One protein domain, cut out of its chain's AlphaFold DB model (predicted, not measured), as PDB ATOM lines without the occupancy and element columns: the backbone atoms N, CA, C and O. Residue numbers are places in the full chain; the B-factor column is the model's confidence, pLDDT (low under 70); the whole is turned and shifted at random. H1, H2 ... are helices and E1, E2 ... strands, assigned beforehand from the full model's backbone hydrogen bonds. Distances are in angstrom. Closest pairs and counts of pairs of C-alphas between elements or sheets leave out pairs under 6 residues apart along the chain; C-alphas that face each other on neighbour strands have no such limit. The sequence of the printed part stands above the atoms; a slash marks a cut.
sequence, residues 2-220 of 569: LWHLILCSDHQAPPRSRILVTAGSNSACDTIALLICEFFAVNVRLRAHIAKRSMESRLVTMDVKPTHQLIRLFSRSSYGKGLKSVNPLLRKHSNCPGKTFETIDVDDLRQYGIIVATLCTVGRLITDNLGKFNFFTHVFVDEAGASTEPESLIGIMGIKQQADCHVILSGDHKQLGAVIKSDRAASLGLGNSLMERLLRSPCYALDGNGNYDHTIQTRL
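Overview. This is residues 2 to 220 of the 569 residues of the protein "RNA helicase" of Drosophila lebanonensis (UniProt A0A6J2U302). A twisted sheet of five parallel strands makes the core, with the long helix H2 over one face and H7 over the other, three layers with helices on both faces of a sheet. Short helices and long loops lie round it; H10 lies farthest out, and residues 206 to 211 stick out. The printed part has 219 residues, with eleven named helices and five named strands, in the order H1 E1 H2 H3 E2 H4 H5 H6 E3 H7 H8 E4 H9 E5 H10 H11; the sheet runs E2 E3 E1 E4 E5. The class is mixed, helices and strands; the whole is compact, with a radius of gyration of the C-alphas of 18.4 A and spans of 53 by 46 by 33 A.

Arrangement. H1, residues 2 to 7, only grazes the sheet. E1, residues 19 to 23, is an inner strand. H2, residues 26 to 42, is on the sheet at a height of 9.3 A. H3, residues 44 to 57, is close to H2 but not clearly touching, with C-alphas 40 and 47 closest, 6.7 A. E2, residues 70 to 73, is an edge strand. H4, residues 76 to 85, is not on the sheet. H5, residues 88 to 92, touches H2, closest at C-alphas 34 and 90, 5.3 A. H6, residues 106 to 109, is only just not on the sheet, with 4 pairs of C-alphas within 10 A. E3, residues 114 to 118, is parallel to E2 and E1, with N 73 and O 116, and N 21 and O 115, each 2.8 A apart, within hydrogen-bond range. H7, residues 119 to 127, stands up from the opposite face to H2, at 44 degrees. H8, residues 130 to 133, is close to H6 but not clearly touching, C-alphas 106 and 130 being 5.9 A apart. E4, residues 138 to 142, is parallel to E1, with N 140 and O 20 at 2.8 A. H9, residues 149 to 154, touches H7, closest at C-alphas 123 and 154, 5.5 A. E5, residues 166 to 169, the other edge strand, is parallel to E4, with N 168 and O 139 at 2.8 A. H10, residues 183 to 190, is not on the sheet; H11, residues 194 to 198, touches H9, closest at C-alphas 149 and 194, 4.3 A. E4, H9 and E5 form a strand-helix-strand unit, parallel neighbour strands joined through a helix, as do E2, H4 H5 H6 and E3; E1, H2 H3, E2 and E3, H7 H8, E4 are split units, with a strand between. Every O i to N i+4 pair is within hydrogen-bond range in H1, H2, H3, H5, H7, H9 and H11, but 1 of 6 in H4, with 2 of 7 O i to N i+3 pairs, and 3 of 4 in H10; H6 and H8 are too short.

Along the chain. H1 begins at C-alpha 2, (217.791, 189.376, 263.155), and H11 ends at C-alpha 198, (202.936, 201.544, 253.721). H2 is 24.2 A long, H3 19.6 A and E1 13.5 A.

Size, cuts and confidence. The C-alphas of Leu 59 and Arg 184, the two farthest apart, are 57.9 A apart. The printed part has no cut. Long links are H1 to E1, H3 to E2, H5 to H6, H9 to E5 and E5 to H10. pLDDT is under 70 at residues 2 to 16, 48, 50 to 67 and 79 to 84.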
ATOM      1  N   LEU A   2     217.553 190.815 263.402       48.00
ATOM      2  CA  LEU A   2     217.791 189.376 263.155       48.00
ATOM      3  C   LEU A   2     218.616 188.716 264.281       48.00
ATOM      4  O   LEU A   2     218.267 187.658 264.783       48.00
ATOM      5  N   TRP A   3     219.652 189.411 264.762       51.78
ATOM      6  CA  TRP A   3     220.486 188.973 265.888       51.78
ATOM      7  C   TRP A   3     219.749 188.816 267.215       51.78
ATOM      8  O   TRP A   3     220.010 187.865 267.942       51.78
ATOM      9  N   HIS A   4     218.824 189.725 267.523       51.44
ATOM     10  CA  HIS A   4     218.036 189.660 268.750       51.44
ATOM     11  C   HIS A   4     217.079 188.465 268.705       51.44
ATOM     12  O   HIS A   4     216.931 187.771 269.700       51.44
ATOM     13  N   LEU A   5     216.505 188.161 267.536       52.59
ATOM     14  CA  LEU A   5     215.668 186.971 267.341       52.59
ATOM     15  C   LEU A   5     216.467 185.664 267.454       52.59
ATOM     16  O   LEU A   5     215.951 184.660 267.934       52.59
ATOM     17  N   ILE A   6     217.737 185.672 267.037       53.25
ATOM     18  CA  ILE A   6     218.621 184.501 267.133       53.25
ATOM     19  C   ILE A   6     219.118 184.277 268.578       53.25
ATOM     20  O   ILE A   6     219.293 183.127 268.986       53.25
ATOM     21  N   LEU A   7     219.363 185.349 269.346       42.59
ATOM     22  CA  LEU A   7     220.059 185.299 270.643       42.59
ATOM     23  C   LEU A   7     219.150 185.440 271.875       42.59
ATOM     24  O   LEU A   7     219.409 184.773 272.874       42.59
ATOM     25  N   CYS A   8     218.107 186.272 271.839       38.59
ATOM     26  CA  CYS A   8     217.231 186.484 272.991       38.59
ATOM     27  C   CYS A   8     216.141 185.416 273.029       38.59
ATOM     28  O   CYS A   8     215.113 185.496 272.362       38.59
ATOM     29  N   SER A   9     216.375 184.390 273.834       40.28
ATOM     30  CA  SER A   9     215.303 183.562 274.385       40.28
ATOM     31  C   SER A   9     215.707 183.212 275.808       40.28
ATOM     32  O   SER A   9     216.075 182.076 276.101       40.28
ATOM     33  N   ASP A  10     215.721 184.237 276.659       35.56
ATOM     34  CA  ASP A  10     215.793 184.051 278.098       35.56
ATOM     35  C   ASP A  10     214.374 184.030 278.664       35.56
ATOM     36  O   ASP A  10     213.576 184.930 278.422       35.56
ATOM     37  N   HIS A  11     214.129 182.951 279.406       36.66
ATOM     38  CA  HIS A  11     213.013 182.653 280.300       36.66
ATOM     39  C   HIS A  11     211.600 182.558 279.691       36.66
ATOM     40  O   HIS A  11     210.976 183.541 279.326       36.66
ATOM     41  N   GLN A  12     211.083 181.318 279.730       32.22
ATOM     42  CA  GLN A  12     209.776 180.829 279.261       32.22
ATOM     43  C   GLN A  12     209.719 180.634 277.738       32.22
ATOM     44  O   GLN A  12     209.708 181.582 276.965       32.22
ATOM     45  N   ALA A  13     209.773 179.368 277.310       39.84
ATOM     46  CA  ALA A  13     209.975 178.943 275.924       39.84
ATOM     47  C   ALA A  13     209.046 179.656 274.910       39.84
ATOM     48  O   ALA A  13     207.847 179.371 274.901       39.84
ATOM     49  N   PRO A  14     209.578 180.512 274.013       40.44
ATOM     50  CA  PRO A  14     208.850 181.018 272.857       40.44
ATOM     51  C   PRO A  14     209.092 180.115 271.628       40.44
ATOM     52  O   PRO A  14     210.066 179.351 271.601       40.44
ATOM     53  N   PRO A  15     208.228 180.171 270.597       45.09
ATOM     54  CA  PRO A  15     208.268 179.255 269.460       45.09
ATOM     55  C   PRO A  15     209.624 179.298 268.743       45.09
ATOM     56  O   PRO A  15     210.199 180.362 268.510       45.09
ATOM     57  N   ARG A  16     210.127 178.107 268.390       68.62
ATOM     58  CA  ARG A  16     211.346 177.841 267.607       68.62
ATOM     59  C   ARG A  16     211.412 178.801 266.414       68.62
ATOM     60  O   ARG A  16     210.762 178.547 265.409       68.62
ATOM     61  N   SER A  17     212.167 179.899 266.513       75.69
ATOM     62  CA  SER A  17     212.147 180.930 265.471       75.69
ATOM     63  C   SER A  17     212.647 180.361 264.143       75.69
ATOM     64  O   SER A  17     213.793 179.933 264.016       75.69
ATOM     65  N   ARG A  18     211.757 180.340 263.154       85.38
ATOM     66  CA  ARG A  18     212.019 179.958 261.765       85.38
ATOM     67  C   ARG A  18     211.957 181.208 260.909       85.38
ATOM     68  O   ARG A  18     210.942 181.912 260.939       85.38
ATOM     69  N   ILE A  19     213.036 181.483 260.189       91.38
ATOM     70  CA  ILE A  19     213.238 182.776 259.538       91.38
ATOM     71  C   ILE A  19     213.392 182.585 258.032       91.38
ATOM     72  O   ILE A  19     214.264 181.846 257.574       91.38
ATOM     73  N   LEU A  20     212.567 183.293 257.269       94.62
ATOM     74  CA  LEU A  20     212.758 183.499 255.841       94.62
ATOM     75  C   LEU A  20     213.378 184.880 255.628       94.62
ATOM     76  O   LEU A  20     212.853 185.873 256.121       94.62
ATOM     77  N   VAL A  21     214.483 184.956 254.894       96.81
ATOM     78  CA  VAL A  21     215.119 186.211 254.485       96.81
ATOM     79  C   VAL A  21     215.066 186.311 252.970       96.81
ATOM     80  O   VAL A  21     215.489 185.394 252.262       96.81
ATOM     81  N   THR A  22     214.560 187.432 252.475       96.19
ATOM     82  CA  THR A  22     214.345 187.664 251.050       96.19
ATOM     83  C   THR A  22     214.794 189.043 250.619       96.19
ATOM     84  O   THR A  22     214.836 189.965 251.426       96.19
ATOM     85  N   ALA A  23     215.139 189.174 249.343       94.81
ATOM     86  CA  ALA A  23     215.391 190.449 248.680       94.81
ATOM     87  C   ALA A  23     215.136 190.299 247.171       94.81
ATOM     88  O   ALA A  23     215.144 189.180 246.641       94.81
ATOM     89  N   GLY A  24     214.952 191.409 246.451       90.25
ATOM     90  CA  GLY A  24     214.793 191.380 244.988       90.25
ATOM     91  C   GLY A  24     216.063 190.947 244.241       90.25
ATOM     92  O   GLY A  24     215.999 190.318 243.184       90.25
ATOM     93  N   SER A  25     217.249 191.211 244.805       88.31
ATOM     94  CA  SER A  25     218.537 190.920 244.159       88.31
ATOM     95  C   SER A  25     219.294 189.745 244.789       88.31
ATOM     96  O   SER A  25     219.280 189.530 246.004       88.31
ATOM     97  N   ASN A  26     220.028 188.999 243.952       88.56
ATOM     98  CA  ASN A  26     220.934 187.947 244.426       88.56
ATOM     99  C   ASN A  26     222.057 188.516 245.303       88.56
ATOM    100  O   ASN A  26     222.377 187.917 246.320       88.56
ATOM    101  N   SER A  27     222.624 189.672 244.946       85.62
ATOM    102  CA  SER A  27     223.720 190.290 245.700       85.62
ATOM    103  C   SER A  27     223.317 190.683 247.119       85.62
ATOM    104  O   SER A  27     224.109 190.487 248.038       85.62
ATOM    105  N   ALA A  28     222.093 191.186 247.318       89.06
ATOM    106  CA  ALA A  28     221.576 191.469 248.656       89.06
ATOM    107  C   ALA A  28     221.445 190.173 249.473       89.06
ATOM    108  O   ALA A  28     221.991 190.073 250.569       89.06
ATOM    109  N   CYS A  29     220.830 189.134 248.893       92.81
ATOM    110  CA  CYS A  29     220.714 187.826 249.543       92.81
ATOM    111  C   CYS A  29     222.084 187.223 249.901       92.81
ATOM    112  O   CYS A  29     222.254 186.676 250.988       92.81
ATOM    113  N   ASP A  30     223.062 187.318 248.997       91.44
ATOM    114  CA  ASP A  30     224.414 186.792 249.199       91.44
ATOM    115  C   ASP A  30     225.138 187.543 250.320       91.44
ATOM    116  O   ASP A  30     225.775 186.914 251.161       91.44
ATOM    117  N   THR A  31     224.994 188.870 250.370       90.31
ATOM    118  CA  THR A  31     225.594 189.717 251.413       90.31
ATOM    119  C   THR A  31     225.036 189.361 252.787       90.31
ATOM    120  O   THR A  31     225.801 189.086 253.710       90.31
ATOM    121  N   ILE A  32     223.707 189.288 252.919       92.62
ATOM    122  CA  ILE A  32     223.059 188.944 254.190       92.62
ATOM    123  C   ILE A  32     223.448 187.527 254.621       92.62
ATOM    124  O   ILE A  32     223.853 187.315 255.763       92.62
ATOM    125  N   ALA A  33     223.366 186.553 253.710       93.88
ATOM    126  CA  ALA A  33     223.694 185.168 254.022       93.88
ATOM    127  C   ALA A  33     225.166 184.997 254.421       93.88
ATOM    128  O   ALA A  33     225.453 184.271 255.371       93.88
ATOM    129  N   LEU A  34     226.095 185.678 253.740       92.94
ATOM    130  CA  LEU A  34     227.516 185.626 254.075       92.94
ATOM    131  C   LEU A  34     227.789 186.209 255.466       92.94
ATOM    132  O   LEU A  34     228.458 185.550 256.256       92.94
ATOM    133  N   LEU A  35     227.217 187.371 255.799       91.81
ATOM    134  CA  LEU A  35     227.365 187.976 257.130       91.81
ATOM    135  C   LEU A  35     226.837 187.056 258.239       91.81
ATOM    136  O   LEU A  35     227.451 186.937 259.301       91.81
ATOM    137  N   ILE A  36     225.722 186.362 257.990       90.69
ATOM    138  CA  ILE A  36     225.189 185.380 258.939       90.69
ATOM    139  C   ILE A  36     226.144 184.182 259.080       90.69
ATOM    140  O   ILE A  36     226.439 183.766 260.202       90.69
ATOM    141  N   CYS A  37     226.672 183.655 257.969       90.31
ATOM    142  CA  CYS A  37     227.656 182.569 257.982       90.31
ATOM    143  C   CYS A  37     228.933 182.937 258.748       90.31
ATOM    144  O   CYS A  37     229.412 182.148 259.564       90.31
ATOM    145  N   GLU A  38     229.489 184.123 258.498       90.69
ATOM    146  CA  GLU A  38     230.698 184.617 259.165       90.69
ATOM    147  C   GLU A  38     230.475 184.753 260.671       90.69
ATOM    148  O   GLU A  38     231.289 184.292 261.474       90.69
ATOM    149  N   PHE A  39     229.324 185.290 261.073       86.00
ATOM    150  CA  PHE A  39     228.983 185.385 262.485       86.00
ATOM    151  C   PHE A  39     228.835 184.015 263.150       86.00
ATOM    152  O   PHE A  39     229.332 183.822 264.260       86.00
ATOM    153  N   PHE A  40     228.200 183.043 262.485       83.56
ATOM    154  CA  PHE A  40     228.134 181.672 263.000       83.56
ATOM    155  C   PHE A  40     229.523 181.045 263.147       83.56
ATOM    156  O   PHE A  40     229.759 180.319 264.115       83.56
ATOM    157  N   ALA A  41     230.450 181.326 262.230       83.06
ATOM    158  CA  ALA A  41     231.814 180.813 262.308       83.06
ATOM    159  C   ALA A  41     232.576 181.389 263.518       83.06
ATOM    160  O   ALA A  41     233.237 180.645 264.248       83.06
ATOM    161  N   VAL A  42     232.440 182.695 263.768       85.12
ATOM    162  CA  VAL A  42     233.200 183.410 264.806       85.12
ATOM    163  C   VAL A  42     232.571 183.270 266.201       85.12
ATOM    164  O   VAL A  42     233.285 183.124 267.195       85.12
ATOM    165  N   ASN A  43     231.241 183.265 266.317       82.12
ATOM    166  CA  ASN A  43     230.566 183.341 267.612       82.12
ATOM    167  C   ASN A  43     230.453 181.971 268.308       82.12
ATOM    168  O   ASN A  43     229.516 181.198 268.093       82.12
ATOM    169  N   VAL A  44     231.411 181.681 269.192       78.75
ATOM    170  CA  VAL A  44     231.470 180.434 269.978       78.75
ATOM    171  C   VAL A  44     230.238 180.250 270.869       78.75
ATOM    172  O   VAL A  44     229.710 179.143 270.948       78.75
ATOM    173  N   ARG A  45     229.748 181.322 271.510       76.81
ATOM    174  CA  ARG A  45     228.580 181.254 272.407       76.81
ATOM    175  C   ARG A  45     227.323 180.866 271.647       76.81
ATOM    176  O   ARG A  45     226.588 179.995 272.093       76.81
ATOM    177  N   LEU A  46     227.115 181.460 270.476       72.88
ATOM    178  CA  LEU A  46     225.991 181.120 269.617       72.88
ATOM    179  C   LEU A  46     226.081 179.674 269.125       72.88
ATOM    180  O   LEU A  46     225.086 178.958 269.168       72.88
ATOM    181  N   ARG A  47     227.270 179.201 268.730       71.19
ATOM    182  CA  ARG A  47     227.462 177.790 268.359       71.19
ATOM    183  C   ARG A  47     227.169 176.838 269.516       71.19
ATOM    184  O   ARG A  47     226.495 175.835 269.306       71.19
ATOM    185  N   ALA A  48     227.627 177.158 270.726       69.75
ATOM    186  CA  ALA A  48     227.341 176.371 271.922       69.75
ATOM    187  C   ALA A  48     225.839 176.369 272.251       69.75
ATOM    188  O   ALA A  48     225.276 175.316 272.540       69.75
ATOM    189  N   HIS A  49     225.176 177.522 272.129       70.06
ATOM    190  CA  HIS A  49     223.733 177.663 272.330       70.06
ATOM    191  C   HIS A  49     222.928 176.851 271.316       70.06
ATOM    192  O   HIS A  49     222.035 176.095 271.687       70.06
ATOM    193  N   ILE A  50     223.288 176.940 270.036       67.38
ATOM    194  CA  ILE A  50     222.688 176.156 268.952       67.38
ATOM    195  C   ILE A  50     222.909 174.653 269.175       67.38
ATOM    196  O   ILE A  50     221.979 173.864 269.009       67.38
ATOM    197  N   ALA A  51     224.116 174.241 269.572       66.19
ATOM    198  CA  ALA A  51     224.435 172.842 269.845       66.19
ATOM    199  C   ALA A  51     223.644 172.295 271.044       66.19
ATOM    200  O   ALA A  51     223.077 171.205 270.952       66.19
ATOM    201  N   LYS A  52     223.541 173.076 272.128       67.25
ATOM    202  CA  LYS A  52     222.730 172.757 273.311       67.25
ATOM    203  C   LYS A  52     221.253 172.610 272.939       67.25
ATOM    204  O   LYS A  52     220.665 171.562 273.190       67.25
ATOM    205  N   ARG A  53     220.697 173.587 272.214       63.94
ATOM    206  CA  ARG A  53     219.326 173.524 271.679       63.94
ATOM    207  C   ARG A  53     219.098 172.323 270.777       63.94
ATOM    208  O   ARG A  53     218.027 171.731 270.795       63.94
ATOM    209  N   SER A  54     220.088 171.943 269.974       58.66
ATOM    210  CA  SER A  54     219.970 170.766 269.123       58.66
ATOM    211  C   SER A  54     219.970 169.454 269.910       58.66
ATOM    212  O   SER A  54     219.392 168.480 269.428       58.66
ATOM    213  N   MET A  55     220.626 169.393 271.071       60.00
ATOM    214  CA  MET A  55     220.526 168.239 271.967       60.00
ATOM    215  C   MET A  55     219.159 168.194 272.653       60.00
ATOM    216  O   MET A  55     218.533 167.141 272.657       60.00
ATOM    217  N   GLU A  56     218.657 169.335 273.125       60.75
ATOM    218  CA  GLU A  56     217.319 169.458 273.725       60.75
ATOM    219  C   GLU A  56     216.201 169.144 272.707       60.75
ATOM    220  O   GLU A  56     215.247 168.439 273.018       60.75
ATOM    221  N   SER A  57     216.349 169.567 271.443       50.31
ATOM    222  CA  SER A  57     215.383 169.311 270.360       50.31
ATOM    223  C   SER A  57     215.253 167.836 269.978       50.31
ATOM    224  O   SER A  57     214.189 167.457 269.486       50.31
ATOM    225  N   ARG A  58     216.282 166.997 270.189       49.00
ATOM    226  CA  ARG A  58     216.184 165.543 269.933       49.00
ATOM    227  C   ARG A  58     215.133 164.862 270.812       49.00
ATOM    228  O   ARG A  58     214.704 163.768 270.476       49.00
ATOM    229  N   LEU A  59     214.720 165.513 271.899       41.38
ATOM    230  CA  LEU A  59     213.723 165.005 272.834       41.38
ATOM    231  C   LEU A  59     212.288 165.464 272.499       41.38
ATOM    232  O   LEU A  59     211.362 164.957 273.120       41.38
ATOM    233  N   VAL A  60     212.083 166.399 271.549       45.97
ATOM    234  CA  VAL A  60     210.771 167.066 271.359       45.97
ATOM    235  C   VAL A  60     210.264 167.110 269.904       45.97
ATOM    236  O   VAL A  60     209.077 166.892 269.707       45.97
ATOM    237  N   THR A  61     211.090 167.349 268.872       46.31
ATOM    238  CA  THR A  61     210.652 167.337 267.445       46.31
ATOM    239  C   THR A  61     211.823 167.192 266.455       46.31
ATOM    240  O   THR A  61     212.884 167.796 266.643       46.31
ATOM    241  N   MET A  62     211.615 166.451 265.354       50.09
ATOM    242  CA  MET A  62     212.604 166.153 264.294       50.09
ATOM    243  C   MET A  62     212.932 167.325 263.334       50.09
ATOM    244  O   MET A  62     213.711 167.149 262.399       50.09
ATOM    245  N   ASP A  63     212.376 168.523 263.535       56.50
ATOM    246  CA  ASP A  63     212.175 169.466 262.420       56.50
ATOM    247  C   ASP A  63     213.361 170.347 261.997       56.50
ATOM    248  O   ASP A  63     213.262 170.971 260.956       56.50
ATOM    249  N   VAL A  64     214.471 170.472 262.737       62.50
ATOM    250  CA  VAL A  64     215.662 171.228 262.267       62.50
ATOM    251  C   VAL A  64     216.924 170.480 262.661       62.50
ATOM    252  O   VAL A  64     217.141 170.211 263.846       62.50
ATOM    253  N   LYS A  65     217.777 170.171 261.680       66.62
ATOM    254  CA  LYS A  65     219.044 169.474 261.930       66.62
ATOM    255  C   LYS A  65     220.081 170.450 262.509       66.62
ATOM    256  O   LYS A  65     220.200 171.566 262.005       66.62
ATOM    257  N   PRO A  66     220.912 170.045 263.491       64.19
ATOM    258  CA  PRO A  66     221.982 170.892 264.040       64.19
ATOM    259  C   PRO A  66     222.894 171.504 262.975       64.19
ATOM    260  O   PRO A  66     223.325 172.646 263.103       64.19
ATOM    261  N   THR A  67     223.173 170.752 261.911       68.12
ATOM    262  CA  THR A  67     224.026 171.174 260.793       68.12
ATOM    263  C   THR A  67     223.327 172.123 259.812       68.12
ATOM    264  O   THR A  67     224.001 172.775 259.022       68.12
ATOM    265  N   HIS A  68     221.998 172.231 259.867       76.31
ATOM    266  CA  HIS A  68     221.150 172.969 258.928       76.31
ATOM    267  C   HIS A  68     220.694 174.300 259.551       76.31
ATOM    268  O   HIS A  68     219.512 174.576 259.736       76.31
ATOM    269  N   GLN A  69     221.652 175.148 259.929       81.81
ATOM    270  CA  GLN A  69     221.332 176.454 260.523       81.81
ATOM    271  C   GLN A  69     220.842 177.455 259.479       81.81
ATOM    272  O   GLN A  69     219.827 178.117 259.682       81.81
ATOM    273  N   LEU A  70     221.554 177.543 258.356       90.75
ATOM    274  CA  LEU A  70     221.260 178.473 257.277       90.75
ATOM    275  C   LEU A  70     221.457 177.804 255.925       90.75
ATOM    276  O   LEU A  70     222.414 177.048 255.742       90.75
ATOM    277  N   ILE A  71     220.581 178.151 254.984       94.12
ATOM    278  CA  ILE A  71     220.777 177.874 253.568       94.12
ATOM    279  C   ILE A  71     220.510 179.097 252.695       94.12
ATOM    280  O   ILE A  71     219.485 179.765 252.820       94.12
ATOM    281  N   ARG A  72     221.421 179.353 251.754       94.88
ATOM    282  CA  ARG A  72     221.236 180.280 250.636       94.88
ATOM    283  C   ARG A  72     220.765 179.521 249.391       94.88
ATOM    284  O   ARG A  72     221.481 178.660 248.890       94.88
ATOM    285  N   LEU A  73     219.589 179.862 248.863       94.44
ATOM    286  CA  LEU A  73     218.998 179.201 247.690       94.44
ATOM    287  C   LEU A  73     219.241 179.975 246.396       94.44
ATOM    288  O   LEU A  73     218.602 180.992 246.120       94.44
ATOM    289  N   PHE A  74     220.147 179.474 245.567       91.12
ATOM    290  CA  PHE A  74     220.390 179.998 244.231       91.12
ATOM    291  C   PHE A  74     219.377 179.442 243.227       91.12
ATOM    292  O   PHE A  74     218.942 178.297 243.331       91.12
ATOM    293  N   SER A  75     219.038 180.235 242.207       87.12
ATOM    294  CA  SER A  75     218.312 179.740 241.035       87.12
ATOM    295  C   SER A  75     219.268 179.057 240.050       87.12
ATOM    296  O   SER A  75     220.439 179.437 239.935       87.12
ATOM    297  N   ARG A  76     218.758 178.108 239.253       82.12
ATOM    298  CA  ARG A  76     219.544 177.432 238.201       82.12
ATOM    299  C   ARG A  76     220.126 178.413 237.175       82.12
ATOM    300  O   ARG A  76     221.234 178.223 236.684       82.12
ATOM    301  N   SER A  77     219.409 179.497 236.887       77.44
ATOM    302  CA  SER A  77     219.878 180.572 236.004       77.44
ATOM    303  C   SER A  77     221.038 181.381 236.599       77.44
ATOM    304  O   SER A  77     221.919 181.817 235.861       77.44
ATOM    305  N   SER A  78     221.068 181.554 237.924       70.19
ATOM    306  CA  SER A  78     222.147 182.261 238.627       70.19
ATOM    307  C   SER A  78     223.413 181.403 238.728       70.19
ATOM    308  O   SER A  78     224.524 181.921 238.602       70.19
ATOM    309  N   TYR A  79     223.251 180.081 238.867       64.50
ATOM    310  CA  TYR A  79     224.349 179.109 238.882       64.50
ATOM    311  C   TYR A  79     225.267 179.234 237.653       64.50
ATOM    312  O   TYR A  79     226.486 179.319 237.806       64.50
ATOM    313  N   GLY A  80     224.697 179.345 236.445       60.12
ATOM    314  CA  GLY A  80     225.464 179.415 235.194       60.12
ATOM    315  C   GLY A  80     226.287 180.696 234.990       60.12
ATOM    316  O   GLY A  80     227.177 180.708 234.145       60.12
ATOM    317  N   LYS A  81     226.017 181.770 235.749       60.09
ATOM    318  CA  LYS A  81     226.640 183.094 235.545       60.09
ATOM    319  C   LYS A  81     227.536 183.573 236.695       60.09
ATOM    320  O   LYS A  81     228.295 184.511 236.480       60.09
ATOM    321  N   GLY A  82     227.459 182.979 237.894       63.53
ATOM    322  CA  GLY A  82     228.004 183.622 239.102       63.53
ATOM    323  C   GLY A  82     228.674 182.731 240.149       63.53
ATOM    324  O   GLY A  82     229.199 183.260 241.122       63.53
ATOM    325  N   LEU A  83     228.723 181.401 240.002       66.62
ATOM    326  CA  LEU A  83     229.198 180.551 241.108       66.62
ATOM    327  C   LEU A  83     230.695 180.713 241.439       66.62
ATOM    328  O   LEU A  83     231.110 180.483 242.576       66.62
ATOM    329  N   LYS A  84     231.511 181.128 240.459       65.06
ATOM    330  CA  LYS A  84     232.947 181.393 240.663       65.06
ATOM    331  C   LYS A  84     233.196 182.591 241.588       65.06
ATOM    332  O   LYS A  84     234.206 182.591 242.280       65.06
ATOM    333  N   SER A  85     232.284 183.566 241.622       71.62
ATOM    334  CA  SER A  85     232.388 184.758 242.473       71.62
ATOM    335  C   SER A  85     231.733 184.593 243.846       71.62
ATOM    336  O   SER A  85     231.877 185.472 244.691       71.62
ATOM    337  N   VAL A  86     231.012 183.493 244.092       81.75
ATOM    338  CA  VAL A  86     230.394 183.233 245.401       81.75
ATOM    339  C   VAL A  86     231.471 182.826 246.403       81.75
ATOM    340  O   VAL A  86     232.259 181.908 246.151       81.75
ATOM    341  N   ASN A  87     231.468 183.487 247.563       88.06
ATOM    342  CA  ASN A  87     232.386 183.204 248.662       88.06
ATOM    343  C   ASN A  87     232.343 181.699 249.037       88.06
ATOM    344  O   ASN A  87     231.250 181.147 249.195       88.06
ATOM    345  N   PRO A  88     233.498 181.016 249.193       90.06
ATOM    346  CA  PRO A  88     233.543 179.594 249.537       90.06
ATOM    347  C   PRO A  88     232.760 179.222 250.803       90.06
ATOM    348  O   PRO A  88     232.134 178.161 250.829       90.06
ATOM    349  N   LEU A  89     232.758 180.092 251.820       90.44
ATOM    350  CA  LEU A  89     231.989 179.902 253.048       90.44
ATOM    351  C   LEU A  89     230.489 179.907 252.751       90.44
ATOM    352  O   LEU A  89     229.789 178.969 253.121       90.44
ATOM    353  N   LEU A  90     230.003 180.916 252.024       91.38
ATOM    354  CA  LEU A  90     228.596 180.994 251.630       91.38
ATOM    355  C   LEU A  90     228.186 179.799 250.761       91.38
ATOM    356  O   LEU A  90     227.110 179.241 250.949       91.38
ATOM    357  N   ARG A  91     229.056 179.368 249.841       89.75
ATOM    358  CA  ARG A  91     228.795 178.216 248.969       89.75
ATOM    359  C   ARG A  91     228.630 176.910 249.751       89.75
ATOM    360  O   ARG A  91     227.822 176.080 249.364       89.75
ATOM    361  N   LYS A  92     229.357 176.727 250.857       90.06
ATOM    362  CA  LYS A  92     229.174 175.566 251.747       90.06
ATOM    363  C   LYS A  92     227.782 175.546 252.397       90.06
ATOM    364  O   LYS A  92     227.273 174.476 252.702       90.06
ATOM    365  N   HIS A  93     227.183 176.718 252.596       91.88
ATOM    366  CA  HIS A  93     225.861 176.911 253.189       91.88
ATOM    367  C   HIS A  93     224.808 177.274 252.131       91.88
ATOM    368  O   HIS A  93     223.944 178.123 252.351       91.88
ATOM    369  N   SER A  94     224.888 176.658 250.953       93.00
ATOM    370  CA  SER A  94     223.945 176.873 249.858       93.00
ATOM    371  C   SER A  94     223.526 175.562 249.209       93.00
ATOM    372  O   SER A  94     224.078 174.509 249.509       93.00
ATOM    373  N   ASN A  95     222.592 175.632 248.262       92.56
ATOM    374  CA  ASN A  95     222.233 174.506 247.395       92.56
ATOM    375  C   ASN A  95     223.250 174.250 246.261       92.56
ATOM    376  O   ASN A  95     222.895 173.696 245.222       92.56
ATOM    377  N   CYS A  96     224.496 174.708 246.426       88.38
ATOM    378  CA  CYS A  96     225.579 174.493 245.471       88.38
ATOM    379  C   CYS A  96     226.931 174.121 246.134       88.38
ATOM    380  O   CYS A  96     227.966 174.674 245.728       88.38
ATOM    381  N   PRO A  97     226.986 173.228 247.144       84.12
ATOM    382  CA  PRO A  97     228.190 173.023 247.956       84.12
ATOM    383  C   PRO A  97     229.372 172.465 247.147       84.12
ATOM    384  O   PRO A  97     230.498 172.953 247.276       84.12
ATOM    385  N   GLY A  98     229.114 171.510 246.246       79.25
ATOM    386  CA  GLY A  98     230.109 170.841 245.395       79.25
ATOM    387  C   GLY A  98     230.474 171.577 244.103       79.25
ATOM    388  O   GLY A  98     231.043 170.978 243.197       79.25
ATOM    389  N   LYS A  99     230.129 172.868 243.979       75.56
ATOM    390  CA  LYS A  99     230.095 173.601 242.695       75.56
ATOM    391  C   LYS A  99     229.104 173.023 241.675       75.56
ATOM    392  O   LYS A  99     229.168 173.402 240.512       75.56
ATOM    393  N   THR A 100     228.194 172.162 242.112       81.12
ATOM    394  CA  THR A 100     227.089 171.578 241.349       81.12
ATOM    395  C   THR A 100     225.780 172.150 241.860       81.12
ATOM    396  O   THR A 100     225.631 172.340 243.060       81.12
ATOM    397  N   PHE A 101     224.847 172.471 240.966       86.81
ATOM    398  CA  PHE A 101     223.519 172.927 241.369       86.81
ATOM    399  C   PHE A 101     222.705 171.743 241.881       86.81
ATOM    400  O   PHE A 101     222.495 170.785 241.135       86.81
ATOM    401  N   GLU A 102     222.204 171.847 243.104       87.81
ATOM    402  CA  GLU A 102     221.323 170.856 243.709       87.81
ATOM    403  C   GLU A 102     219.927 171.461 243.882       87.81
ATOM    404  O   GLU A 102     219.745 172.572 244.398       87.81
ATOM    405  N   THR A 103     218.920 170.738 243.397       86.06
ATOM    406  CA  THR A 103     217.525 171.039 243.717       86.06
ATOM    407  C   THR A 103     217.252 170.489 245.107       86.06
ATOM    408  O   THR A 103     217.580 169.338 245.377       86.06
ATOM    409  N   ILE A 104     216.674 171.311 245.977       88.56
ATOM    410  CA  ILE A 104     216.323 170.913 247.339       88.56
ATOM    411  C   ILE A 104     214.810 170.927 247.452       88.56
ATOM    412  O   ILE A 104     214.180 171.938 247.120       88.56
ATOM    413  N   ASP A 105     214.259 169.814 247.923       88.19
ATOM    414  CA  ASP A 105     212.832 169.663 248.159       88.19
ATOM    415  C   ASP A 105     212.388 170.413 249.413       88.19
ATOM    416  O   ASP A 105     213.156 170.671 250.344       88.19
ATOM    417  N   VAL A 106     211.107 170.770 249.449       86.69
ATOM    418  CA  VAL A 106     210.538 171.545 250.554       86.69
ATOM    419  C   VAL A 106     210.677 170.820 251.895       86.69
ATOM    420  O   VAL A 106     210.950 171.473 252.902       86.69
ATOM    421  N   ASP A 107     210.579 169.490 251.921       86.06
ATOM    422  CA  ASP A 107     210.755 168.706 253.151       86.06
ATOM    423  C   ASP A 107     212.179 168.763 253.719       86.06
ATOM    424  O   ASP A 107     212.364 168.735 254.939       86.06
ATOM    425  N   ASP A 108     213.186 168.952 252.868       86.94
ATOM    426  CA  ASP A 108     214.554 169.205 253.315       86.94
ATOM    427  C   ASP A 108     214.763 170.667 253.707       86.94
ATOM    428  O   ASP A 108     215.423 170.952 254.708       86.94
ATOM    429  N   LEU A 109     214.139 171.616 253.001       88.31
ATOM    430  CA  LEU A 109     214.154 173.029 253.397       88.31
ATOM    431  C   LEU A 109     213.549 173.238 254.786       88.31
ATOM    432  O   LEU A 109     214.050 174.044 255.574       88.31
ATOM    433  N   ARG A 110     212.522 172.458 255.132       85.38
ATOM    434  CA  ARG A 110     211.918 172.444 256.468       85.38
ATOM    435  C   ARG A 110     212.905 172.077 257.565       85.38
ATOM    436  O   ARG A 110     212.615 172.406 258.707       85.38
ATOM    437  N   GLN A 111     214.059 171.501 257.246       83.94
ATOM    438  CA  GLN A 111     215.094 171.174 258.218       83.94
ATOM    439  C   GLN A 111     216.048 172.339 258.507       83.94
ATOM    440  O   GLN A 111     216.927 172.179 259.354       83.94
ATOM    441  N   TYR A 112     215.881 173.495 257.846       86.62
ATOM    442  CA  TYR A 112     216.714 174.684 258.035       86.62
ATOM    443  C   TYR A 112     216.081 175.734 258.954       86.62
ATOM    444  O   TYR A 112     214.903 176.076 258.824       86.62
ATOM    445  N   GLY A 113     216.882 176.298 259.865       84.25
ATOM    446  CA  GLY A 113     216.449 177.385 260.755       84.25
ATOM    447  C   GLY A 113     216.238 178.717 260.025       84.25
ATOM    448  O   GLY A 113     215.234 179.398 260.250       84.25
ATOM    449  N   ILE A 114     217.166 179.054 259.126       91.12
ATOM    450  CA  ILE A 114     217.161 180.274 258.316       91.12
ATOM    451  C   ILE A 114     217.242 179.902 256.835       91.12
ATOM    452  O   ILE A 114     218.159 179.198 256.407       91.12
ATOM    453  N   ILE A 115     216.311 180.412 256.035       94.50
ATOM    454  CA  ILE A 115     216.317 180.257 254.577       94.50
ATOM    455  C   ILE A 115     216.520 181.633 253.953       94.50
ATOM    456  O   ILE A 115     215.774 182.558 254.256       94.50
ATOM    457  N   VAL A 116     217.515 181.767 253.076       96.56
ATOM    458  CA  VAL A 116     217.803 183.004 252.341       96.56
ATOM    459  C   VAL A 116     217.588 182.785 250.846       96.56
ATOM    460  O   VAL A 116     218.306 182.007 250.208       96.56
ATOM    461  N   ALA A 117     216.618 183.477 250.256       95.31
ATOM    462  CA  ALA A 117     216.228 183.291 248.859       95.31
ATOM    463  C   ALA A 117     215.709 184.596 248.246       95.31
ATOM    464  O   ALA A 117     215.120 185.414 248.938       95.31
ATOM    465  N   THR A 118     215.879 184.796 246.938       94.50
ATOM    466  CA  THR A 118     215.286 185.974 246.280       94.50
ATOM    467  C   THR A 118     213.757 185.893 246.268       94.50
ATOM    468  O   THR A 118     213.208 184.789 246.287       94.50
ATOM    469  N   LEU A 119     213.069 187.035 246.155       94.25
ATOM    470  CA  LEU A 119     211.596 187.101 246.109       94.25
ATOM    471  C   LEU A 119     211.005 186.153 245.047       94.25
ATOM    472  O   LEU A 119     210.143 185.330 245.349       94.25
ATOM    473  N   CYS A 120     211.559 186.153 243.832       91.31
ATOM    474  CA  CYS A 120     211.149 185.220 242.776       91.31
ATOM    475  C   CYS A 120     211.405 183.742 243.124       91.31
ATOM    476  O   CYS A 120     210.617 182.874 242.750       91.31
ATOM    477  N   THR A 121     212.501 183.430 243.828       92.62
ATOM    478  CA  THR A 121     212.783 182.048 244.260       92.62
ATOM    479  C   THR A 121     211.761 181.593 245.294       92.62
ATOM    480  O   THR A 121     211.309 180.455 245.227       92.62
ATOM    481  N   VAL A 122     211.344 182.480 246.201       93.12
ATOM    482  CA  VAL A 122     210.265 182.195 247.156       93.12
ATOM    483  C   VAL A 122     208.944 181.943 246.438       93.12
ATOM    484  O   VAL A 122     208.285 180.958 246.753       93.12
ATOM    485  N   GLY A 123     208.611 182.731 245.411       91.81
ATOM    486  CA  GLY A 123     207.442 182.481 244.556       91.81
ATOM    487  C   GLY A 123     207.394 181.055 244.002       91.81
ATOM    488  O   GLY A 123     206.367 180.388 244.100       91.81
ATOM    489  N   ARG A 124     208.529 180.543 243.508       90.75
ATOM    490  CA  ARG A 124     208.655 179.140 243.070       90.75
ATOM    491  C   ARG A 124     208.451 178.146 244.218       90.75
ATOM    492  O   ARG A 124     207.820 177.115 244.048       90.75
ATOM    493  N   LEU A 125     208.988 178.427 245.400       90.56
ATOM    494  CA  LEU A 125     208.818 177.521 246.539       90.56
ATOM    495  C   LEU A 125     207.366 177.484 247.033       90.56
ATOM    496  O   LEU A 125     206.903 176.445 247.497       90.56
ATOM    497  N   ILE A 126     206.628 178.590 246.911       89.81
ATOM    498  CA  ILE A 126     205.194 178.632 247.222       89.81
ATOM    499  C   ILE A 126     204.416 177.704 246.280       89.81
ATOM    500  O   ILE A 126     203.546 176.975 246.760       89.81
ATOM    501  N   THR A 127     204.751 177.664 244.983       87.06
ATOM    502  CA  THR A 127     204.130 176.705 244.045       87.06
ATOM    503  C   THR A 127     204.471 175.255 244.387       87.06
ATOM    504  O   THR A 127     203.635 174.376 244.202       87.06
ATOM    505  N   ASP A 128     205.639 175.020 244.993       86.12
ATOM    506  CA  ASP A 128     206.062 173.715 245.523       86.12
ATOM    507  C   ASP A 128     205.494 173.434 246.938       86.12
ATOM    508  O   ASP A 128     205.976 172.561 247.655       86.12
ATOM    509  N   ASN A 129     204.436 174.143 247.353       86.69
ATOM    510  CA  ASN A 129     203.719 173.982 248.625       86.69
ATOM    511  C   ASN A 129     204.474 174.396 249.902       86.69
ATOM    512  O   ASN A 129     204.015 174.059 250.995       86.69
ATOM    513  N   LEU A 130     205.556 175.179 249.819       87.38
ATOM    514  CA  LEU A 130     206.280 175.674 251.005       87.38
ATOM    515  C   LEU A 130     205.352 176.344 252.033       87.38
ATOM    516  O   LEU A 130     205.487 176.125 253.235       87.38
ATOM    517  N   GLY A 131     204.372 177.109 251.548       83.81
ATOM    518  CA  GLY A 131     203.388 177.807 252.374       83.81
ATOM    519  C   GLY A 131     202.459 176.902 253.190       83.81
ATOM    520  O   GLY A 131     202.033 177.294 254.273       83.81
ATOM    521  N   LYS A 132     202.171 175.677 252.720       84.69
ATOM    522  CA  LYS A 132     201.231 174.756 253.392       84.69
ATOM    523  C   LYS A 132     201.716 174.321 254.771       84.69
ATOM    524  O   LYS A 132     200.909 174.041 255.648       84.69
ATOM    525  N   PHE A 133     203.031 174.260 254.951       82.50
ATOM    526  CA  PHE A 133     203.644 173.791 256.188       82.50
ATOM    527  C   PHE A 133     203.661 174.848 257.293       82.50
ATOM    528  O   PHE A 133     203.863 174.488 258.446       82.50
ATOM    529  N   ASN A 134     203.476 176.125 256.934       83.00
ATOM    530  CA  ASN A 134     203.246 177.238 257.853       83.00
ATOM    531  C   ASN A 134     204.165 177.252 259.088       83.00
ATOM    532  O   ASN A 134     203.718 177.353 260.225       83.00
ATOM    533  N   PHE A 135     205.464 177.069 258.853       83.50
ATOM    534  CA  PHE A 135     206.448 176.960 259.930       83.50
ATOM    535  C   PHE A 135     207.246 178.245 260.133       83.50
ATOM    536  O   PHE A 135     208.028 178.308 261.075       83.50
ATOM    537  N   PHE A 136     207.120 179.247 259.259       88.19
ATOM    538  CA  PHE A 136     207.873 180.493 259.381       88.19
ATOM    539  C   PHE A 136     207.264 181.407 260.436       88.19
ATOM    540  O   PHE A 136     206.137 181.863 260.310       88.19
ATOM    541  N   THR A 137     208.075 181.758 261.426       89.56
ATOM    542  CA  THR A 137     207.725 182.752 262.452       89.56
ATOM    543  C   THR A 137     208.041 184.182 262.010       89.56
ATOM    544  O   THR A 137     207.438 185.129 262.499       89.56
ATOM    545  N   HIS A 138     209.014 184.354 261.107       92.31
ATOM    546  CA  HIS A 138     209.481 185.665 260.664       92.31
ATOM    547  C   HIS A 138     209.812 185.649 259.170       92.31
ATOM    548  O   HIS A 138     210.484 184.732 258.691       92.31
ATOM    549  N   VAL A 139     209.404 186.700 258.461       95.44
ATOM    550  CA  VAL A 139     209.748 186.963 257.060       95.44
ATOM    551  C   VAL A 139     210.417 188.328 256.967       95.44
ATOM    552  O   VAL A 139     209.807 189.347 257.274       95.44
ATOM    553  N   PHE A 140     211.669 188.351 256.526       96.75
ATOM    554  CA  PHE A 140     212.416 189.565 256.223       96.75
ATOM    555  C   PHE A 140     212.398 189.811 254.716       96.75
ATOM    556  O   PHE A 140     212.740 188.921 253.935       96.75
ATOM    557  N   VAL A 141     212.035 191.025 254.313       96.81
ATOM    558  CA  VAL A 141     212.176 191.521 252.940       96.81
ATOM    559  C   VAL A 141     213.138 192.700 252.979       96.81
ATOM    560  O   VAL A 141     212.757 193.797 253.385       96.81
ATOM    561  N   ASP A 142     214.390 192.456 252.605       95.06
ATOM    562  CA  ASP A 142     215.427 193.478 252.539       95.06
ATOM    563  C   ASP A 142     215.477 194.149 251.164       95.06
ATOM    564  O   ASP A 142     215.057 193.576 250.155       95.06
ATOM    565  N   GLU A 143     215.985 195.384 251.134       93.25
ATOM    566  CA  GLU A 143     215.931 196.275 249.968       93.25
ATOM    567  C   GLU A 143     214.494 196.450 249.423       93.25
ATOM    568  O   GLU A 143     214.285 196.644 248.226       93.25
ATOM    569  N   ALA A 144     213.482 196.418 250.300       95.00
ATOM    570  CA  ALA A 144     212.063 196.474 249.933       95.00
ATOM    571  C   ALA A 144     211.687 197.752 249.161       95.00
ATOM    572  O   ALA A 144     210.779 197.732 248.334       95.00
ATOM    573  N   GLY A 145     212.404 198.860 249.395       92.75
ATOM    574  CA  GLY A 145     212.243 200.107 248.639       92.75
ATOM    575  C   GLY A 145     212.672 200.010 247.167       92.75
ATOM    576  O   GLY A 145     212.222 200.813 246.353       92.75
ATOM    577  N   ALA A 146     213.502 199.022 246.818       91.88
ATOM    578  CA  ALA A 146     214.003 198.781 245.465       91.88
ATOM    579  C   ALA A 146     213.212 197.702 244.700       91.88
ATOM    580  O   ALA A 146     213.499 197.448 243.529       91.88
ATOM    581  N   SER A 147     212.212 197.083 245.331       93.38
ATOM    582  CA  SER A 147     211.320 196.100 244.712       93.38
ATOM    583  C   SER A 147     209.961 196.708 244.386       93.38
ATOM    584  O   SER A 147     209.493 197.642 245.039       93.38
ATOM    585  N   THR A 148     209.297 196.164 243.365       95.31
ATOM    586  CA  THR A 148     207.894 196.533 243.119       95.31
ATOM    587  C   THR A 148     207.013 195.994 244.244       95.31
ATOM    588  O   THR A 148     207.364 195.020 244.920       95.31
ATOM    589  N   GLU A 149     205.848 196.604 244.453       96.12
ATOM    590  CA  GLU A 149     204.887 196.077 245.421       96.12
ATOM    591  C   GLU A 149     204.484 194.615 245.134       96.12
ATOM    592  O   GLU A 149     204.614 193.800 246.051       96.12
ATOM    593  N   PRO A 150     204.104 194.224 243.898       94.56
ATOM    594  CA  PRO A 150     203.795 192.827 243.595       94.56
ATOM    595  C   PRO A 150     204.960 191.879 243.888       94.56
ATOM    596  O   PRO A 150     204.749 190.799 244.430       94.56
ATOM    597  N   GLU A 151     206.195 192.284 243.586       93.62
ATOM    598  CA  GLU A 151     207.384 191.471 243.860       93.62
ATOM    599  C   GLU A 151     207.585 191.239 245.364       93.62
ATOM    600  O   GLU A 151     207.840 190.114 245.785       93.62
ATOM    601  N   SER A 152     207.411 192.281 246.181       95.31
ATOM    602  CA  SER A 152     207.489 192.167 247.645       95.31
ATOM    603  C   SER A 152     206.387 191.253 248.187       95.31
ATOM    604  O   SER A 152     206.638 190.426 249.064       95.31
ATOM    605  N   LEU A 153     205.176 191.356 247.630       94.75
ATOM    606  CA  LEU A 153     204.040 190.520 248.014       94.75
ATOM    607  C   LEU A 153     204.259 189.039 247.688       94.75
ATOM    608  O   LEU A 153     203.790 188.213 248.460       94.75
ATOM    609  N   ILE A 154     205.012 188.677 246.641       90.19
ATOM    610  CA  ILE A 154     205.368 187.269 246.363       90.19
ATOM    611  C   ILE A 154     206.103 186.631 247.552       90.19
ATOM    612  O   ILE A 154     205.883 185.464 247.854       90.19
ATOM    613  N   GLY A 155     206.971 187.381 248.239       86.31
ATOM    614  CA  GLY A 155     207.715 186.881 249.401       86.31
ATOM    615  C   GLY A 155     206.884 186.757 250.682       86.31
ATOM    616  O   GLY A 155     207.346 186.156 251.650       86.31
ATOM    617  N   ILE A 156     205.678 187.330 250.698       92.88
ATOM    618  CA  ILE A 156     204.823 187.461 251.884       92.88
ATOM    619  C   ILE A 156     203.573 186.593 251.730       92.88
ATOM    620  O   ILE A 156     203.293 185.734 252.569       92.88
ATOM    621  N   MET A 157     202.829 186.809 250.645       87.19
ATOM    622  CA  MET A 157     201.620 186.076 250.297       87.19
ATOM    623  C   MET A 157     201.978 184.621 250.023       87.19
ATOM    624  O   MET A 157     202.952 184.331 249.339       87.19
ATOM    625  N   GLY A 158     201.218 183.684 250.576       82.94
ATOM    626  CA  GLY A 158     201.547 182.263 250.473       82.94
ATOM    627  C   GLY A 158     202.430 181.761 251.616       82.94
ATOM    628  O   GLY A 158     202.226 180.629 252.040       82.94
ATOM    629  N   ILE A 159     203.326 182.588 252.167       89.00
ATOM    630  CA  ILE A 159     204.172 182.235 253.322       89.00
ATOM    631  C   ILE A 159     203.509 182.616 254.644       89.00
ATOM    632  O   ILE A 159     203.399 181.784 255.542       89.00
ATOM    633  N   LYS A 160     203.059 183.868 254.774       88.81
ATOM    634  CA  LYS A 160     202.450 184.387 256.001       88.81
ATOM    635  C   LYS A 160     200.985 183.940 256.102       88.81
ATOM    636  O   LYS A 160     200.083 184.708 255.789       88.81
ATOM    637  N   GLN A 161     200.756 182.697 256.528       82.12
ATOM    638  CA  GLN A 161     199.409 182.117 256.672       82.12
ATOM    639  C   GLN A 161     198.859 182.201 258.105       82.12
ATOM    640  O   GLN A 161     197.655 182.083 258.314       82.12
ATOM    641  N   GLN A 162     199.722 182.406 259.106       81.88
ATOM    642  CA  GLN A 162     199.332 182.592 260.506       81.88
ATOM    643  C   GLN A 162     199.461 184.048 260.980       81.88
ATOM    644  O   GLN A 162     200.196 184.867 260.414       81.88
ATOM    645  N   ALA A 163     198.751 184.359 262.068       83.19
ATOM    646  CA  ALA A 163     198.796 185.655 262.736       83.19
ATOM    647  C   ALA A 163     200.150 185.931 263.420       83.19
ATOM    648  O   ALA A 163     200.636 187.056 263.332       83.19
ATOM    649  N   ASP A 164     200.777 184.915 264.017       84.12
ATOM    650  CA  ASP A 164     202.057 184.987 264.747       84.12
ATOM    651  C   ASP A 164     203.300 185.045 263.838       84.12
ATOM    652  O   ASP A 164     204.414 185.262 264.311       84.12
ATOM    653  N   CYS A 165     203.130 184.911 262.519       89.31
ATOM    654  CA  CYS A 165     204.196 185.148 261.553       89.31
ATOM    655  C   CYS A 165     204.413 186.658 261.341       89.31
ATOM    656  O   CYS A 165     203.568 187.338 260.744       89.31
ATOM    657  N   HIS A 166     205.550 187.186 261.794       91.56
ATOM    658  CA  HIS A 166     205.903 188.603 261.681       91.56
ATOM    659  C   HIS A 166     206.595 188.917 260.350       91.56
ATOM    660  O   HIS A 166     207.515 188.216 259.931       91.56
ATOM    661  N   VAL A 167     206.196 190.013 259.701       94.81
ATOM    662  CA  VAL A 167     206.810 190.491 258.452       94.81
ATOM    663  C   VAL A 167     207.596 191.763 258.735       94.81
ATOM    664  O   VAL A 167     207.060 192.713 259.299       94.81
ATOM    665  N   ILE A 168     208.862 191.779 258.329       95.81
ATOM    666  CA  ILE A 168     209.782 192.894 258.518       95.81
ATOM    667  C   ILE A 168     210.247 193.357 257.142       95.81
ATOM    668  O   ILE A 168     210.918 192.615 256.425       95.81
ATOM    669  N   LEU A 169     209.909 194.594 256.787       96.25
ATOM    670  CA  LEU A 169     210.430 195.251 255.592       96.25
ATOM    671  C   LEU A 169     211.618 196.130 255.988       96.25
ATOM    672  O   LEU A 169     211.499 196.963 256.886       96.25
ATOM    673  N   SER A 170     212.748 195.967 255.308       95.19
ATOM    674  CA  SER A 170     213.912 196.844 255.443       95.19
ATOM    675  C   SER A 170     214.337 197.391 254.089       95.19
ATOM    676  O   SER A 170     214.124 196.779 253.047       95.19
ATOM    677  N   GLY A 171     214.905 198.592 254.095       93.19
ATOM    678  CA  GLY A 171     215.349 199.277 252.890       93.19
ATOM    679  C   GLY A 171     215.279 200.788 253.050       93.19
ATOM    680  O   GLY A 171     214.970 201.307 254.123       93.19
ATOM    681  N   ASP A 172     215.561 201.495 251.963       93.62
ATOM    682  CA  ASP A 172     215.551 202.950 251.933       93.62
ATOM    683  C   ASP A 172     214.803 203.466 250.702       93.62
ATOM    684  O   ASP A 172     215.314 203.462 249.583       93.62
ATOM    685  N   HIS A 173     213.586 203.959 250.920       92.19
ATOM    686  CA  HIS A 173     212.741 204.530 249.872       92.19
ATOM    687  C   HIS A 173     213.286 205.829 249.240       92.19
ATOM    688  O   HIS A 173     212.772 206.276 248.212       92.19
ATOM    689  N   LYS A 174     214.312 206.456 249.836       92.94
ATOM    690  CA  LYS A 174     215.019 207.614 249.263       92.94
ATOM    691  C   LYS A 174     216.172 207.203 248.337       92.94
ATOM    692  O   LYS A 174     216.727 208.068 247.656       92.94
ATOM    693  N   GLN A 175     216.543 205.921 248.296       92.94
ATOM    694  CA  GLN A 175     217.491 205.355 247.328       92.94
ATOM    695  C   GLN A 175     216.752 204.807 246.097       92.94
ATOM    696  O   GLN A 175     215.591 205.140 245.867       92.94
ATOM    697  N   LEU A 176     217.447 204.062 245.230       90.19
ATOM    698  CA  LEU A 176     216.888 203.539 243.981       90.19
ATOM    699  C   LEU A 176     215.598 202.742 244.227       90.19
ATOM    700  O   LEU A 176     215.565 201.842 245.058       90.19
ATOM    701  N   GLY A 177     214.555 203.090 243.470       90.19
ATOM    702  CA  GLY A 177     213.314 202.323 243.412       90.19
ATOM    703  C   GLY A 177     213.385 201.185 242.393       90.19
ATOM    704  O   GLY A 177     214.409 200.977 241.737       90.19
ATOM    705  N   ALA A 178     212.261 200.496 242.213       89.31
ATOM    706  CA  ALA A 178     212.144 199.417 241.243       89.31
ATOM    707  C   ALA A 178     212.416 199.871 239.797       89.31
ATOM    708  O   ALA A 178     212.034 200.964 239.369       89.31
ATOM    709  N   VAL A 179     213.046 198.992 239.012       86.56
ATOM    710  CA  VAL A 179     213.325 199.247 237.592       86.56
ATOM    711  C   VAL A 179     212.089 198.923 236.757       86.56
ATOM    712  O   VAL A 179     211.805 197.762 236.468       86.56
ATOM    713  N   ILE A 180     211.374 199.962 236.322       90.06
ATOM    714  CA  ILE A 180     210.194 199.834 235.462       90.06
ATOM    715  C   ILE A 180     210.562 200.201 234.024       90.06
ATOM    716  O   ILE A 180     211.052 201.294 233.764       90.06
ATOM    717  N   LYS A 181     210.322 199.283 233.079       89.94
ATOM    718  CA  LYS A 181     210.599 199.515 231.648       89.94
ATOM    719  C   LYS A 181     209.495 200.289 230.927       89.94
ATOM    720  O   LYS A 181     209.766 200.942 229.931       89.94
ATOM    721  N   SER A 182     208.252 200.139 231.379       93.44
ATOM    722  CA  SER A 182     207.092 200.799 230.780       93.44
ATOM    723  C   SER A 182     206.812 202.100 231.516       93.44
ATOM    724  O   SER A 182     206.348 202.069 232.657       93.44
ATOM    725  N   ASP A 183     207.033 203.231 230.851       90.44
ATOM    726  CA  ASP A 183     206.734 204.554 231.412       90.44
ATOM    727  C   ASP A 183     205.256 204.682 231.801       90.44
ATOM    728  O   ASP A 183     204.934 205.265 232.833       90.44
ATOM    729  N   ARG A 184     204.355 204.048 231.035       95.62
ATOM    730  CA  ARG A 184     202.924 203.974 231.368       95.62
ATOM    731  C   ARG A 184     202.675 203.205 232.666       95.62
ATOM    732  O   ARG A 184     201.856 203.620 233.472       95.62
ATOM    733  N   ALA A 185     203.355 202.080 232.884       96.06
ATOM    734  CA  ALA A 185     203.200 201.335 234.133       96.06
ATOM    735  C   ALA A 185     203.780 202.117 235.324       96.06
ATOM    736  O   ALA A 185     203.195 202.122 236.405       96.06
ATOM    737  N   ALA A 186     204.905 202.809 235.115       91.94
ATOM    738  CA  ALA A 186     205.508 203.671 236.125       91.94
ATOM    739  C   ALA A 186     204.571 204.829 236.508       91.94
ATOM    740  O   ALA A 186     204.365 205.061 237.700       91.94
ATOM    741  N   SER A 187     203.961 205.504 235.526       92.88
ATOM    742  CA  SER A 187     203.029 206.615 235.765       92.88
ATOM    743  C   SER A 187     201.728 206.175 236.439       92.88
ATOM    744  O   SER A 187     201.176 206.926 237.236       92.88
ATOM    745  N   LEU A 188     201.282 204.940 236.192       95.50
ATOM    746  CA  LEU A 188     200.145 204.317 236.879       95.50
ATOM    747  C   LEU A 188     200.497 203.756 238.270       95.50
ATOM    748  O   LEU A 188     199.652 203.144 238.917       95.50
ATOM    749  N   GLY A 189     201.724 203.969 238.753       93.88
ATOM    750  CA  GLY A 189     202.096 203.721 240.144       93.88
ATOM    751  C   GLY A 189     202.885 202.442 240.414       93.88
ATOM    752  O   GLY A 189     203.282 202.253 241.562       93.88
ATOM    753  N   LEU A 190     203.206 201.619 239.403       95.50
ATOM    754  CA  LEU A 190     204.018 200.397 239.581       95.50
ATOM    755  C   LEU A 190     205.438 200.691 240.102       95.50
ATOM    756  O   LEU A 190     206.105 199.810 240.639       95.50
ATOM    757  N   GLY A 191     205.903 201.934 239.944       91.94
ATOM    758  CA  GLY A 191     207.173 202.399 240.500       91.94
ATOM    759  C   GLY A 191     207.160 202.632 242.015       91.94
ATOM    760  O   GLY A 191     208.232 202.822 242.580       91.94
ATOM    761  N   ASN A 192     205.991 202.629 242.670       93.56
ATOM    762  CA  ASN A 192     205.910 202.696 244.128       93.56
ATOM    763  C   ASN A 192     206.102 201.292 244.718       93.56
ATOM    764  O   ASN A 192     205.396 200.345 244.368       93.56
ATOM    765  N   SER A 193     207.053 201.167 245.635       96.19
ATOM    766  CA  SER A 193     207.271 199.950 246.415       96.19
ATOM    767  C   SER A 193     206.191 199.754 247.483       96.19
ATOM    768  O   SER A 193     205.534 200.705 247.924       96.19
ATOM    769  N   LEU A 194     206.074 198.518 247.981       96.25
ATOM    770  CA  LEU A 194     205.217 198.206 249.130       96.25
ATOM    771  C   LEU A 194     205.606 199.055 250.353       96.25
ATOM    772  O   LEU A 194     204.737 199.580 251.046       96.25
ATOM    773  N   MET A 195     206.912 199.234 250.584       95.12
ATOM    774  CA  MET A 195     207.438 200.059 251.673       95.12
ATOM    775  C   MET A 195     206.968 201.514 251.559       95.12
ATOM    776  O   MET A 195     206.491 202.084 252.536       95.12
ATOM    777  N   GLU A 196     207.060 202.114 250.372       94.38
ATOM    778  CA  GLU A 196     206.609 203.491 250.145       94.38
ATOM    779  C   GLU A 196     205.113 203.663 250.333       94.38
ATOM    780  O   GLU A 196     204.686 204.674 250.888       94.38
ATOM    781  N   ARG A 197     204.312 202.697 249.868       95.50
ATOM    782  CA  ARG A 197     202.867 202.737 250.074       95.50
ATOM    783  C   ARG A 197     202.531 202.635 251.558       95.50
ATOM    784  O   ARG A 197     201.723 203.423 252.036       95.50
ATOM    785  N   LEU A 198     203.163 201.711 252.285       94.88
ATOM    786  CA  LEU A 198     202.936 201.544 253.721       94.88
ATOM    787  C   LEU A 198     203.315 202.798 254.506       94.88
ATOM    788  O   LEU A 198     202.506 203.226 255.314       94.88
ATOM    789  N   LEU A 199     204.445 203.444 254.204       93.44
ATOM    790  CA  LEU A 199     204.860 204.707 254.836       93.44
ATOM    791  C   LEU A 199     203.875 205.875 254.625       93.44
ATOM    792  O   LEU A 199     203.959 206.874 255.331       93.44
ATOM    793  N   ARG A 200     202.958 205.776 253.653       91.75
ATOM    794  CA  ARG A 200     201.872 206.751 253.435       91.75
ATOM    795  C   ARG A 200     200.567 206.356 254.132       91.75
ATOM    796  O   ARG A 200     199.656 207.175 254.205       91.75
ATOM    797  N   SER A 201     200.446 205.115 254.600       93.62
ATOM    798  CA  SER A 201     199.257 204.638 255.306       93.62
ATOM    799  C   SER A 201     199.157 205.278 256.693       93.62
ATOM    800  O   SER A 201     200.194 205.477 257.324       93.62
ATOM    801  N   PRO A 202     197.944 205.513 257.228       92.44
ATOM    802  CA  PRO A 202     197.753 206.221 258.498       92.44
ATOM    803  C   PRO A 202     198.565 205.682 259.681       92.44
ATOM    804  O   PRO A 202     199.020 206.463 260.504       92.44
ATOM    805  N   CYS A 203     198.785 204.367 259.756       90.62
ATOM    806  CA  CYS A 203     199.569 203.765 260.834       90.62
ATOM    807  C   CYS A 203     201.073 204.072 260.758       90.62
ATOM    808  O   CYS A 203     201.707 204.146 261.798       90.62
ATOM    809  N   TYR A 204     201.656 204.282 259.574       92.75
ATOM    810  CA  TYR A 204     203.091 204.585 259.425       92.75
ATOM    811  C   TYR A 204     203.368 206.040 259.026       92.75
ATOM    812  O   TYR A 204     204.527 206.439 258.896       92.75
ATOM    813  N   ALA A 205     202.316 206.815 258.765       89.69
ATOM    814  CA  ALA A 205     202.431 208.207 258.380       89.69
ATOM    815  C   ALA A 205     203.046 209.034 259.515       89.69
ATOM    816  O   ALA A 205     202.930 208.704 260.696       89.69
ATOM    817  N   LEU A 206     203.697 210.130 259.133       89.38
ATOM    818  CA  LEU A 206     204.162 211.106 260.105       89.38
ATOM    819  C   LEU A 206     202.969 211.861 260.696       89.38
ATOM    820  O   LEU A 206     202.026 212.187 259.972       89.38
ATOM    821  N   ASP A 207     203.031 212.168 261.988       89.00
ATOM    822  CA  ASP A 207     202.104 213.102 262.618       89.00
ATOM    823  C   ASP A 207     202.360 214.549 262.139       89.00
ATOM    824  O   ASP A 207     203.305 214.833 261.395       89.00
ATOM    825  N   GLY A 208     201.522 215.496 262.577       87.38
ATOM    826  CA  GLY A 208     201.661 216.914 262.212       87.38
ATOM    827  C   GLY A 208     202.984 217.564 262.646       87.38
ATOM    828  O   GLY A 208     203.336 218.621 262.129       87.38
ATOM    829  N   ASN A 209     203.733 216.920 263.546       86.81
ATOM    830  CA  ASN A 209     205.024 217.371 264.057       86.81
ATOM    831  C   ASN A 209     206.206 216.629 263.400       86.81
ATOM    832  O   ASN A 209     207.357 216.881 263.750       86.81
ATOM    833  N   GLY A 210     205.944 215.719 262.455       85.19
ATOM    834  CA  GLY A 210     206.966 214.923 261.781       85.19
ATOM    835  C   GLY A 210     207.424 213.673 262.544       85.19
ATOM    836  O   GLY A 210     208.384 213.031 262.109       85.19
ATOM    837  N   ASN A 211     206.769 213.299 263.648       87.75
ATOM    838  CA  ASN A 211     207.081 212.074 264.391       87.75
ATOM    839  C   ASN A 211     206.380 210.861 263.778       87.75
ATOM    840  O   ASN A 211     205.379 210.993 263.083       87.75
ATOM    841  N   TYR A 212     206.891 209.666 264.058       90.38
ATOM    842  CA  TYR A 212     206.299 208.397 263.635       90.38
ATOM    843  C   TYR A 212     206.200 207.442 264.821       90.38
ATOM    844  O   TYR A 212     206.931 207.577 265.804       90.38
ATOM    845  N   ASP A 213     205.320 206.449 264.719       91.19
ATOM    846  CA  ASP A 213     205.178 205.430 265.753       91.19
ATOM    847  C   ASP A 213     206.407 204.502 265.783       91.19
ATOM    848  O   ASP A 213     206.627 203.652 264.912       91.19
ATOM    849  N   HIS A 214     207.219 204.674 266.827       89.88
ATOM    850  CA  HIS A 214     208.442 203.910 267.052       89.88
ATOM    851  C   HIS A 214     208.203 202.425 267.373       89.88
ATOM    852  O   HIS A 214     209.154 201.643 267.347       89.88
ATOM    853  N   THR A 215     206.965 202.021 267.678       89.44
ATOM    854  CA  THR A 215     206.618 200.623 267.976       89.44
ATOM    855  C   THR A 215     206.483 199.764 266.716       89.44
ATOM    856  O   THR A 215     206.697 198.554 266.772       89.44
ATOM    857  N   ILE A 216     206.194 200.387 265.569       90.00
ATOM    858  CA  ILE A 216     205.972 199.711 264.278       90.00
ATOM    859  C   ILE A 216     206.953 200.143 263.186       90.00
ATOM    860  O   ILE A 216     207.109 199.448 262.183       90.00
ATOM    861  N   GLN A 217     207.656 201.261 263.379       91.06
ATOM    862  CA  GLN A 217     208.702 201.738 262.483       91.06
ATOM    863  C   GLN A 217     209.959 202.106 263.275       91.06
ATOM    864  O   GLN A 217     209.911 202.704 264.342       91.06
ATOM    865  N   THR A 218     211.136 201.803 262.729       91.75
ATOM    866  CA  THR A 218     212.417 202.242 263.297       91.75
ATOM    867  C   THR A 218     213.300 202.808 262.192       91.75
ATOM    868  O   THR A 218     213.537 202.141 261.187       91.75
ATOM    869  N   ARG A 219     213.823 204.028 262.377       91.88
ATOM    870  CA  ARG A 219     214.819 204.622 261.470       91.88
ATOM    871  C   ARG A 219     216.228 204.422 262.016       91.88
ATOM    872  O   ARG A 219     216.542 204.856 263.123       91.88
ATOM    873  N   LEU A 220     217.099 203.806 261.221       94.00
ATOM    874  CA  LEU A 220     218.520 203.683 261.543       94.00
ATOM    875  C   LEU A 220     219.241 204.968 261.122       94.00
ATOM    876  O   LEU A 220     219.449 205.208 259.938       94.00
TER     877      LEU A 220